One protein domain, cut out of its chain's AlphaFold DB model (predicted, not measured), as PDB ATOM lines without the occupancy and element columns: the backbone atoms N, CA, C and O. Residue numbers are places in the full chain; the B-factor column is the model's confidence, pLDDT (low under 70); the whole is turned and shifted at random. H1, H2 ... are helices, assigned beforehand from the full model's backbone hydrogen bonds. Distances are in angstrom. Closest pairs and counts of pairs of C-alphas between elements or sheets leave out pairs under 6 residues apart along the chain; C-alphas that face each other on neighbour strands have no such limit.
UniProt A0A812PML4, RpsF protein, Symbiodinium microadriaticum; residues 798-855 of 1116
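Overview. This is residues 798 to 855 of the 1116 residues of the protein "RpsF protein" of Symbiodinium microadriaticum (UniProt A0A812PML4). There is little regular structure: a loose, winding chain makes two lobes, one of long loop, residues 802 to 821, with short H1, the other of H2, H3 and the loops round them. Residues 826 to 829 join the lobes. The printed part has 58 residues, with three named helices in the order H1, H2, H3 and no named strand; the class is all helix, though these hold only 15 residues. It is loose, with a radius of gyration of the C-alphas of 13.7 A, and spans 37 by 24 by 15 A.

Along the chain. Residues 798 to 821 have no named element. H1, residues 822 to 825, begins at C-alpha 822 (156.854, 207.267, 229.602). H2, residues 830 to 836, is 10.0 A long. H3, residues 844 to 847, ends at C-alpha 847 (187.550, 211.267, 225.114).

Arrangement. The three helices are apart from one another. Every O i to N i+4 pair in H2 is within hydrogen-bond range; H1 and H3 are too short for one.

Size, cuts and confidence. The C-alphas farthest apart, of Lys 806 and Pro 849, are 40.3 A apart. The printed part has no cut. The link H1 to H2 is tight, H2 to H3 short. Eight residues have pLDDT under 70, among them 806 to 807.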
ATOM      1  N   GLN A 798     170.246 211.165 230.425       77.25
ATOM      2  CA  GLN A 798     170.011 209.740 230.690       77.25
ATOM      3  C   GLN A 798     168.612 209.252 230.278       77.25
ATOM      4  O   GLN A 798     168.410 208.043 230.178       77.25
ATOM      5  N   CYS A 799     167.632 210.138 230.071       81.88
ATOM      6  CA  CYS A 799     166.345 209.795 229.454       81.88
ATOM      7  C   CYS A 799     165.673 211.022 228.825       81.88
ATOM      8  O   CYS A 799     165.948 212.152 229.218       81.88
ATOM      9  N   VAL A 800     164.732 210.807 227.902       81.00
ATOM     10  CA  VAL A 800     164.064 211.880 227.131       81.00
ATOM     11  C   VAL A 800     162.966 212.593 227.953       81.00
ATOM     12  O   VAL A 800     161.859 212.850 227.482       81.00
ATOM     13  N   ALA A 801     163.249 212.902 229.221       83.62
ATOM     14  CA  ALA A 801     162.387 213.710 230.074       83.62
ATOM     15  C   ALA A 801     162.484 215.194 229.688       83.62
ATOM     16  O   ALA A 801     163.572 215.758 229.534       83.62
ATOM     17  N   MET A 802     161.329 215.844 229.562       82.00
ATOM     18  CA  MET A 802     161.196 217.208 229.055       82.00
ATOM     19  C   MET A 802     160.755 218.196 230.139       82.00
ATOM     20  O   MET A 802     160.002 217.864 231.062       82.00
ATOM     21  N   LYS A 803     161.185 219.453 229.988       80.88
ATOM     22  CA  LYS A 803     160.655 220.618 230.711       80.88
ATOM     23  C   LYS A 803     159.217 220.910 230.229       80.88
ATOM     24  O   LYS A 803     158.966 220.816 229.027       80.88
ATOM     25  N   PRO A 804     158.279 221.316 231.112       74.88
ATOM     26  CA  PRO A 804     156.957 221.791 230.705       74.88
ATOM     27  C   PRO A 804     157.055 222.946 229.701       74.88
ATOM     28  O   PRO A 804     157.538 224.027 230.032       74.88
ATOM     29  N   ALA A 805     156.591 222.707 228.477       74.12
ATOM     30  CA  ALA A 805     156.603 223.657 227.370       74.12
ATOM     31  C   ALA A 805     155.326 223.500 226.531       74.12
ATOM     32  O   ALA A 805     154.705 222.438 226.545       74.12
ATOM     33  N   LYS A 806     154.949 224.539 225.769       67.69
ATOM     34  CA  LYS A 806     153.713 224.544 224.957       67.69
ATOM     35  C   LYS A 806     153.633 223.389 223.945       67.69
ATOM     36  O   LYS A 806     152.540 222.923 223.658       67.69
ATOM     37  N   ASN A 807     154.784 222.917 223.459       67.44
ATOM     38  CA  ASN A 807     154.901 221.890 222.418       67.44
ATOM     39  C   ASN A 807     155.454 220.556 222.978       67.44
ATOM     40  O   ASN A 807     156.090 219.791 222.260       67.44
ATOM     41  N   MET A 808     155.300 220.305 224.283       71.38
ATOM     42  CA  MET A 808     155.804 219.098 224.950       71.38
ATOM     43  C   MET A 808     154.884 217.892 224.695       71.38
ATOM     44  O   MET A 808     153.670 217.990 224.866       71.38
ATOM     45  N   VAL A 809     155.464 216.729 224.376       72.69
ATOM     46  CA  VAL A 809     154.720 215.463 224.254       72.69
ATOM     47  C   VAL A 809     154.072 215.097 225.594       72.69
ATOM     48  O   VAL A 809     154.727 215.089 226.641       72.69
ATOM     49  N   ALA A 810     152.775 214.776 225.569       66.88
ATOM     50  CA  ALA A 810     152.024 214.403 226.763       66.88
ATOM     51  C   ALA A 810     152.682 213.213 227.491       66.88
ATOM     52  O   ALA A 810     153.056 212.214 226.882       66.88
ATOM     53  N   GLY A 811     152.847 213.327 228.810       72.25
ATOM     54  CA  GLY A 811     153.465 212.293 229.651       72.25
ATOM     55  C   GLY A 811     154.992 212.370 229.803       72.25
ATOM     56  O   GLY A 811     155.482 211.956 230.854       72.25
ATOM     57  N   MET A 812     155.737 212.978 228.866       81.75
ATOM     58  CA  MET A 812     157.212 213.123 228.938       81.75
ATOM     59  C   MET A 812     157.705 214.183 229.947       81.75
ATOM     60  O   MET A 812     158.895 214.473 230.037       81.75
ATOM     61  N   ASN A 813     156.802 214.771 230.732       84.06
ATOM     62  CA  ASN A 813     157.105 215.790 231.734       84.06
ATOM     63  C   ASN A 813     157.899 215.210 232.918       84.06
ATOM     64  O   ASN A 813     157.400 214.327 233.617       84.06
ATOM     65  N   TYR A 814     159.065 215.783 233.231       85.69
ATOM     66  CA  TYR A 814     159.894 215.367 234.373       85.69
ATOM     67  C   TYR A 814     159.192 215.433 235.747       85.69
ATOM     68  O   TYR A 814     159.654 214.810 236.701       85.69
ATOM     69  N   LYS A 815     158.081 216.181 235.879       85.94
ATOM     70  CA  LYS A 815     157.248 216.218 237.098       85.94
ATOM     71  C   LYS A 815     156.518 214.887 237.393       85.94
ATOM     72  O   LYS A 815     155.881 214.778 238.439       85.94
ATOM     73  N   ASN A 816     156.525 213.915 236.475       85.44
ATOM     74  CA  ASN A 816     155.730 212.685 236.551       85.44
ATOM     75  C   ASN A 816     156.485 211.523 237.233       85.44
ATOM     76  O   ASN A 816     157.184 210.768 236.566       85.44
ATOM     77  N   PHE A 817     156.281 211.314 238.540       86.62
ATOM     78  CA  PHE A 817     156.896 210.211 239.309       86.62
ATOM     79  C   PHE A 817     155.983 208.974 239.459       86.62
ATOM     80  O   PHE A 817     156.087 208.199 240.423       86.62
ATOM     81  N   SER A 818     155.054 208.777 238.515       81.75
ATOM     82  CA  SER A 818     154.264 207.543 238.426       81.75
ATOM     83  C   SER A 818     155.144 206.343 238.042       81.75
ATOM     84  O   SER A 818     156.231 206.502 237.492       81.75
ATOM     85  N   ALA A 819     154.690 205.122 238.347       76.81
ATOM     86  CA  ALA A 819     155.414 203.900 237.972       76.81
ATOM     87  C   ALA A 819     155.507 203.708 236.445       76.81
ATOM     88  O   ALA A 819     156.473 203.129 235.958       76.81
ATOM     89  N   ASN A 820     154.531 204.241 235.705       79.56
ATOM     90  CA  ASN A 820     154.373 204.060 234.263       79.56
ATOM     91  C   ASN A 820     154.732 205.353 233.500       79.56
ATOM     92  O   ASN A 820     154.142 205.651 232.463       79.56
ATOM     93  N   ALA A 821     155.642 206.173 234.040       81.75
ATOM     94  CA  ALA A 821     156.053 207.423 233.408       81.75
ATOM     95  C   ALA A 821     156.785 207.135 232.075       81.75
ATOM     96  O   ALA A 821     157.806 206.446 232.104       81.75
ATOM     97  N   PRO A 822     156.325 207.658 230.916       82.19
ATOM     98  CA  PRO A 822     156.854 207.267 229.602       82.19
ATOM     99  C   PRO A 822     158.370 207.422 229.420       82.19
ATOM    100  O   PRO A 822     158.985 206.612 228.731       82.19
ATOM    101  N   PHE A 823     158.995 208.406 230.076       81.19
ATOM    102  CA  PHE A 823     160.445 208.613 229.998       81.19
ATOM    103  C   PHE A 823     161.273 207.489 230.656       81.19
ATOM    104  O   PHE A 823     162.453 207.343 230.358       81.19
ATOM    105  N   LEU A 824     160.674 206.644 231.507       79.19
ATOM    106  CA  LEU A 824     161.352 205.465 232.065       79.19
ATOM    107  C   LEU A 824     161.633 204.391 231.001       79.19
ATOM    108  O   LEU A 824     162.508 203.550 231.202       79.19
ATOM    109  N   LEU A 825     160.926 204.436 229.865       81.19
ATOM    110  CA  LEU A 825     161.172 203.587 228.696       81.19
ATOM    111  C   LEU A 825     162.174 204.211 227.709       81.19
ATOM    112  O   LEU A 825     162.630 203.525 226.802       81.19
ATOM    113  N   THR A 826     162.530 205.491 227.872       81.75
ATOM    114  CA  THR A 826     163.445 206.222 226.974       81.75
ATOM    115  C   THR A 826     164.831 206.420 227.590       81.75
ATOM    116  O   THR A 826     165.505 207.413 227.319       81.75
ATOM    117  N   THR A 827     165.264 205.480 228.439       78.12
ATOM    118  CA  THR A 827     166.602 205.493 229.039       78.12
ATOM    119  C   THR A 827     167.680 205.315 227.969       78.12
ATOM    120  O   THR A 827     167.709 204.327 227.236       78.12
ATOM    121  N   VAL A 828     168.568 206.300 227.852       81.06
ATOM    122  CA  VAL A 828     169.563 206.365 226.778       81.06
ATOM    123  C   VAL A 828     170.763 205.493 227.150       81.06
ATOM    124  O   VAL A 828     171.456 205.760 228.133       81.06
ATOM    125  N   SER A 829     171.025 204.439 226.373       84.12
ATOM    126  CA  SER A 829     172.248 203.643 226.542       84.12
ATOM    127  C   SER A 829     173.477 204.441 226.088       84.12
ATOM    128  O   SER A 829     173.362 205.355 225.272       84.12
ATOM    129  N   HIS A 830     174.674 204.091 226.563       83.62
ATOM    130  CA  HIS A 830     175.891 204.784 226.128       83.62
ATOM    131  C   HIS A 830     176.135 204.662 224.610       83.62
ATOM    132  O   HIS A 830     176.557 205.629 223.985       83.62
ATOM    133  N   GLU A 831     175.807 203.519 224.005       85.31
ATOM    134  CA  GLU A 831     175.908 203.307 222.553       85.31
ATOM    135  C   GLU A 831     174.843 204.108 221.793       85.31
ATOM    136  O   GLU A 831     175.143 204.715 220.769       85.31
ATOM    137  N   THR A 832     173.620 204.197 222.327       84.62
ATOM    138  CA  THR A 832     172.582 205.098 221.799       84.62
ATOM    139  C   THR A 832     173.077 206.541 221.824       84.62
ATOM    140  O   THR A 832     173.045 207.197 220.794       84.62
ATOM    141  N   TYR A 833     173.609 207.004 222.959       83.00
ATOM    142  CA  TYR A 833     174.124 208.363 223.128       83.00
ATOM    143  C   TYR A 833     175.219 208.717 222.113       83.00
ATOM    144  O   TYR A 833     175.155 209.780 221.504       83.00
ATOM    145  N   LEU A 834     176.191 207.826 221.887       84.06
ATOM    146  CA  LEU A 834     177.237 208.038 220.878       84.06
ATOM    147  C   LEU A 834     176.688 208.087 219.440       84.06
ATOM    148  O   LEU A 834     177.274 208.755 218.596       84.06
ATOM    149  N   ASN A 835     175.581 207.391 219.163       84.00
ATOM    150  CA  ASN A 835     174.994 207.284 217.824       84.00
ATOM    151  C   ASN A 835     173.907 208.336 217.523       84.00
ATOM    152  O   ASN A 835     173.630 208.590 216.353       84.00
ATOM    153  N   THR A 836     173.256 208.918 218.540       79.31
ATOM    154  CA  THR A 836     172.163 209.900 218.368       79.31
ATOM    155  C   THR A 836     172.577 211.347 218.614       79.31
ATOM    156  O   THR A 836     171.878 212.254 218.170       79.31
ATOM    157  N   THR A 837     173.661 211.577 219.353       77.56
ATOM    158  CA  THR A 837     174.165 212.922 219.665       77.56
ATOM    159  C   THR A 837     175.087 213.404 218.545       77.56
ATOM    160  O   THR A 837     175.852 212.613 217.994       77.56
ATOM    161  N   SER A 838     175.032 214.691 218.182       76.69
ATOM    162  CA  SER A 838     175.940 215.227 217.159       76.69
ATOM    163  C   SER A 838     177.395 215.230 217.664       76.69
ATOM    164  O   SER A 838     177.614 215.344 218.871       76.69
ATOM    165  N   PRO A 839     178.413 215.174 216.782       73.19
ATOM    166  CA  PRO A 839     179.814 215.253 217.205       73.19
ATOM    167  C   PRO A 839     180.189 216.543 217.956       73.19
ATOM    168  O   PRO A 839     181.188 216.544 218.666       73.19
ATOM    169  N   SER A 840     179.408 217.621 217.813       69.12
ATOM    170  CA  SER A 840     179.582 218.891 218.536       69.12
ATOM    171  C   SER A 840     178.843 218.952 219.878       69.12
ATOM    172  O   SER A 840     179.290 219.661 220.773       69.12
ATOM    173  N   ASP A 841     177.748 218.202 220.041       67.75
ATOM    174  CA  ASP A 841     176.986 218.114 221.302       67.75
ATOM    175  C   ASP A 841     177.460 216.947 222.194       67.75
ATOM    176  O   ASP A 841     176.916 216.692 223.274       67.75
ATOM    177  N   LEU A 842     178.446 216.181 221.718       77.75
ATOM    178  CA  LEU A 842     178.954 214.992 222.382       77.75
ATOM    179  C   LEU A 842     179.704 215.369 223.665       77.75
ATOM    180  O   LEU A 842     180.549 216.260 223.664       77.75
ATOM    181  N   SER A 843     179.411 214.671 224.768       72.56
ATOM    182  CA  SER A 843     179.992 214.990 226.074       72.56
ATOM    183  C   SER A 843     181.521 214.985 225.986       72.56
ATOM    184  O   SER A 843     182.077 213.954 225.615       72.56
ATOM    185  N   PRO A 844     182.221 216.058 226.395       69.81
ATOM    186  CA  PRO A 844     183.683 216.142 226.291       69.81
ATOM    187  C   PRO A 844     184.417 214.996 227.014       69.81
ATOM    188  O   PRO A 844     185.540 214.623 226.671       69.81
ATOM    189  N   TRP A 845     183.745 214.378 227.990       71.31
ATOM    190  CA  TRP A 845     184.194 213.196 228.720       71.31
ATOM    191  C   TRP A 845     184.249 211.906 227.883       71.31
ATOM    192  O   TRP A 845     184.883 210.953 228.329       71.31
ATOM    193  N   THR A 846     183.678 211.841 226.673       76.31
ATOM    194  CA  THR A 846     183.821 210.668 225.780       76.31
ATOM    195  C   THR A 846     185.262 210.404 225.362       76.31
ATOM    196  O   THR A 846     185.598 209.261 225.059       76.31
ATOM    197  N   ALA A 847     186.124 211.424 225.379       74.00
ATOM    198  CA  ALA A 847     187.550 211.267 225.114       74.00
ATOM    199  C   ALA A 847     188.289 210.496 226.231       74.00
ATOM    200  O   ALA A 847     189.391 210.008 226.005       74.00
ATOM    201  N   MET A 848     187.716 210.376 227.438       69.62
ATOM    202  CA  MET A 848     188.349 209.690 228.570       69.62
ATOM    203  C   MET A 848     188.224 208.159 228.447       69.62
ATOM    204  O   MET A 848     187.104 207.636 228.479       69.62
ATOM    205  N   PRO A 849     189.338 207.399 228.399       69.00
ATOM    206  CA  PRO A 849     189.293 205.941 228.326       69.00
ATOM    207  C   PRO A 849     188.506 205.318 229.489       69.00
ATOM    208  O   PRO A 849     188.827 205.514 230.660       69.00
ATOM    209  N   GLY A 850     187.469 204.543 229.162       72.81
ATOM    210  CA  GLY A 850     186.602 203.885 230.147       72.81
ATOM    211  C   GLY A 850     185.438 204.733 230.677       72.81
ATOM    212  O   GLY A 850     184.628 204.213 231.452       72.81
ATOM    213  N   TRP A 851     185.290 205.993 230.248       80.56
ATOM    214  CA  TRP A 851     184.052 206.739 230.490       80.56
ATOM    215  C   TRP A 851     182.871 206.079 229.768       80.56
ATOM    216  O   TRP A 851     183.005 205.533 228.675       80.56
ATOM    217  N   ARG A 852     181.697 206.130 230.402       79.06
ATOM    218  CA  ARG A 852     180.401 205.765 229.819       79.06
ATOM    219  C   ARG A 852     179.347 206.702 230.393       79.06
ATOM    220  O   ARG A 852     179.435 207.054 231.570       79.06
ATOM    221  N   LEU A 853     178.303 207.010 229.623       77.88
ATOM    222  CA  LEU A 853     177.169 207.811 230.112       77.88
ATOM    223  C   LEU A 853     176.575 207.214 231.404       77.88
ATOM    224  O   LEU A 853     176.315 207.925 232.370       77.88
ATOM    225  N   GLU A 854     176.466 205.884 231.456       74.19
ATOM    226  CA  GLU A 854     175.972 205.134 232.618       74.19
ATOM    227  C   GLU A 854     176.843 205.245 233.876       74.19
ATOM    228  O   GLU A 854     176.353 204.938 234.958       74.19
ATOM    229  N   ASN A 855     178.108 205.660 233.738       73.62
ATOM    230  CA  ASN A 855     179.044 205.883 234.842       73.62
ATOM    231  C   ASN A 855     179.050 207.349 235.325       73.62
ATOM    232  O   ASN A 855     179.822 207.705 236.215       73.62
TER     233      ASN A 855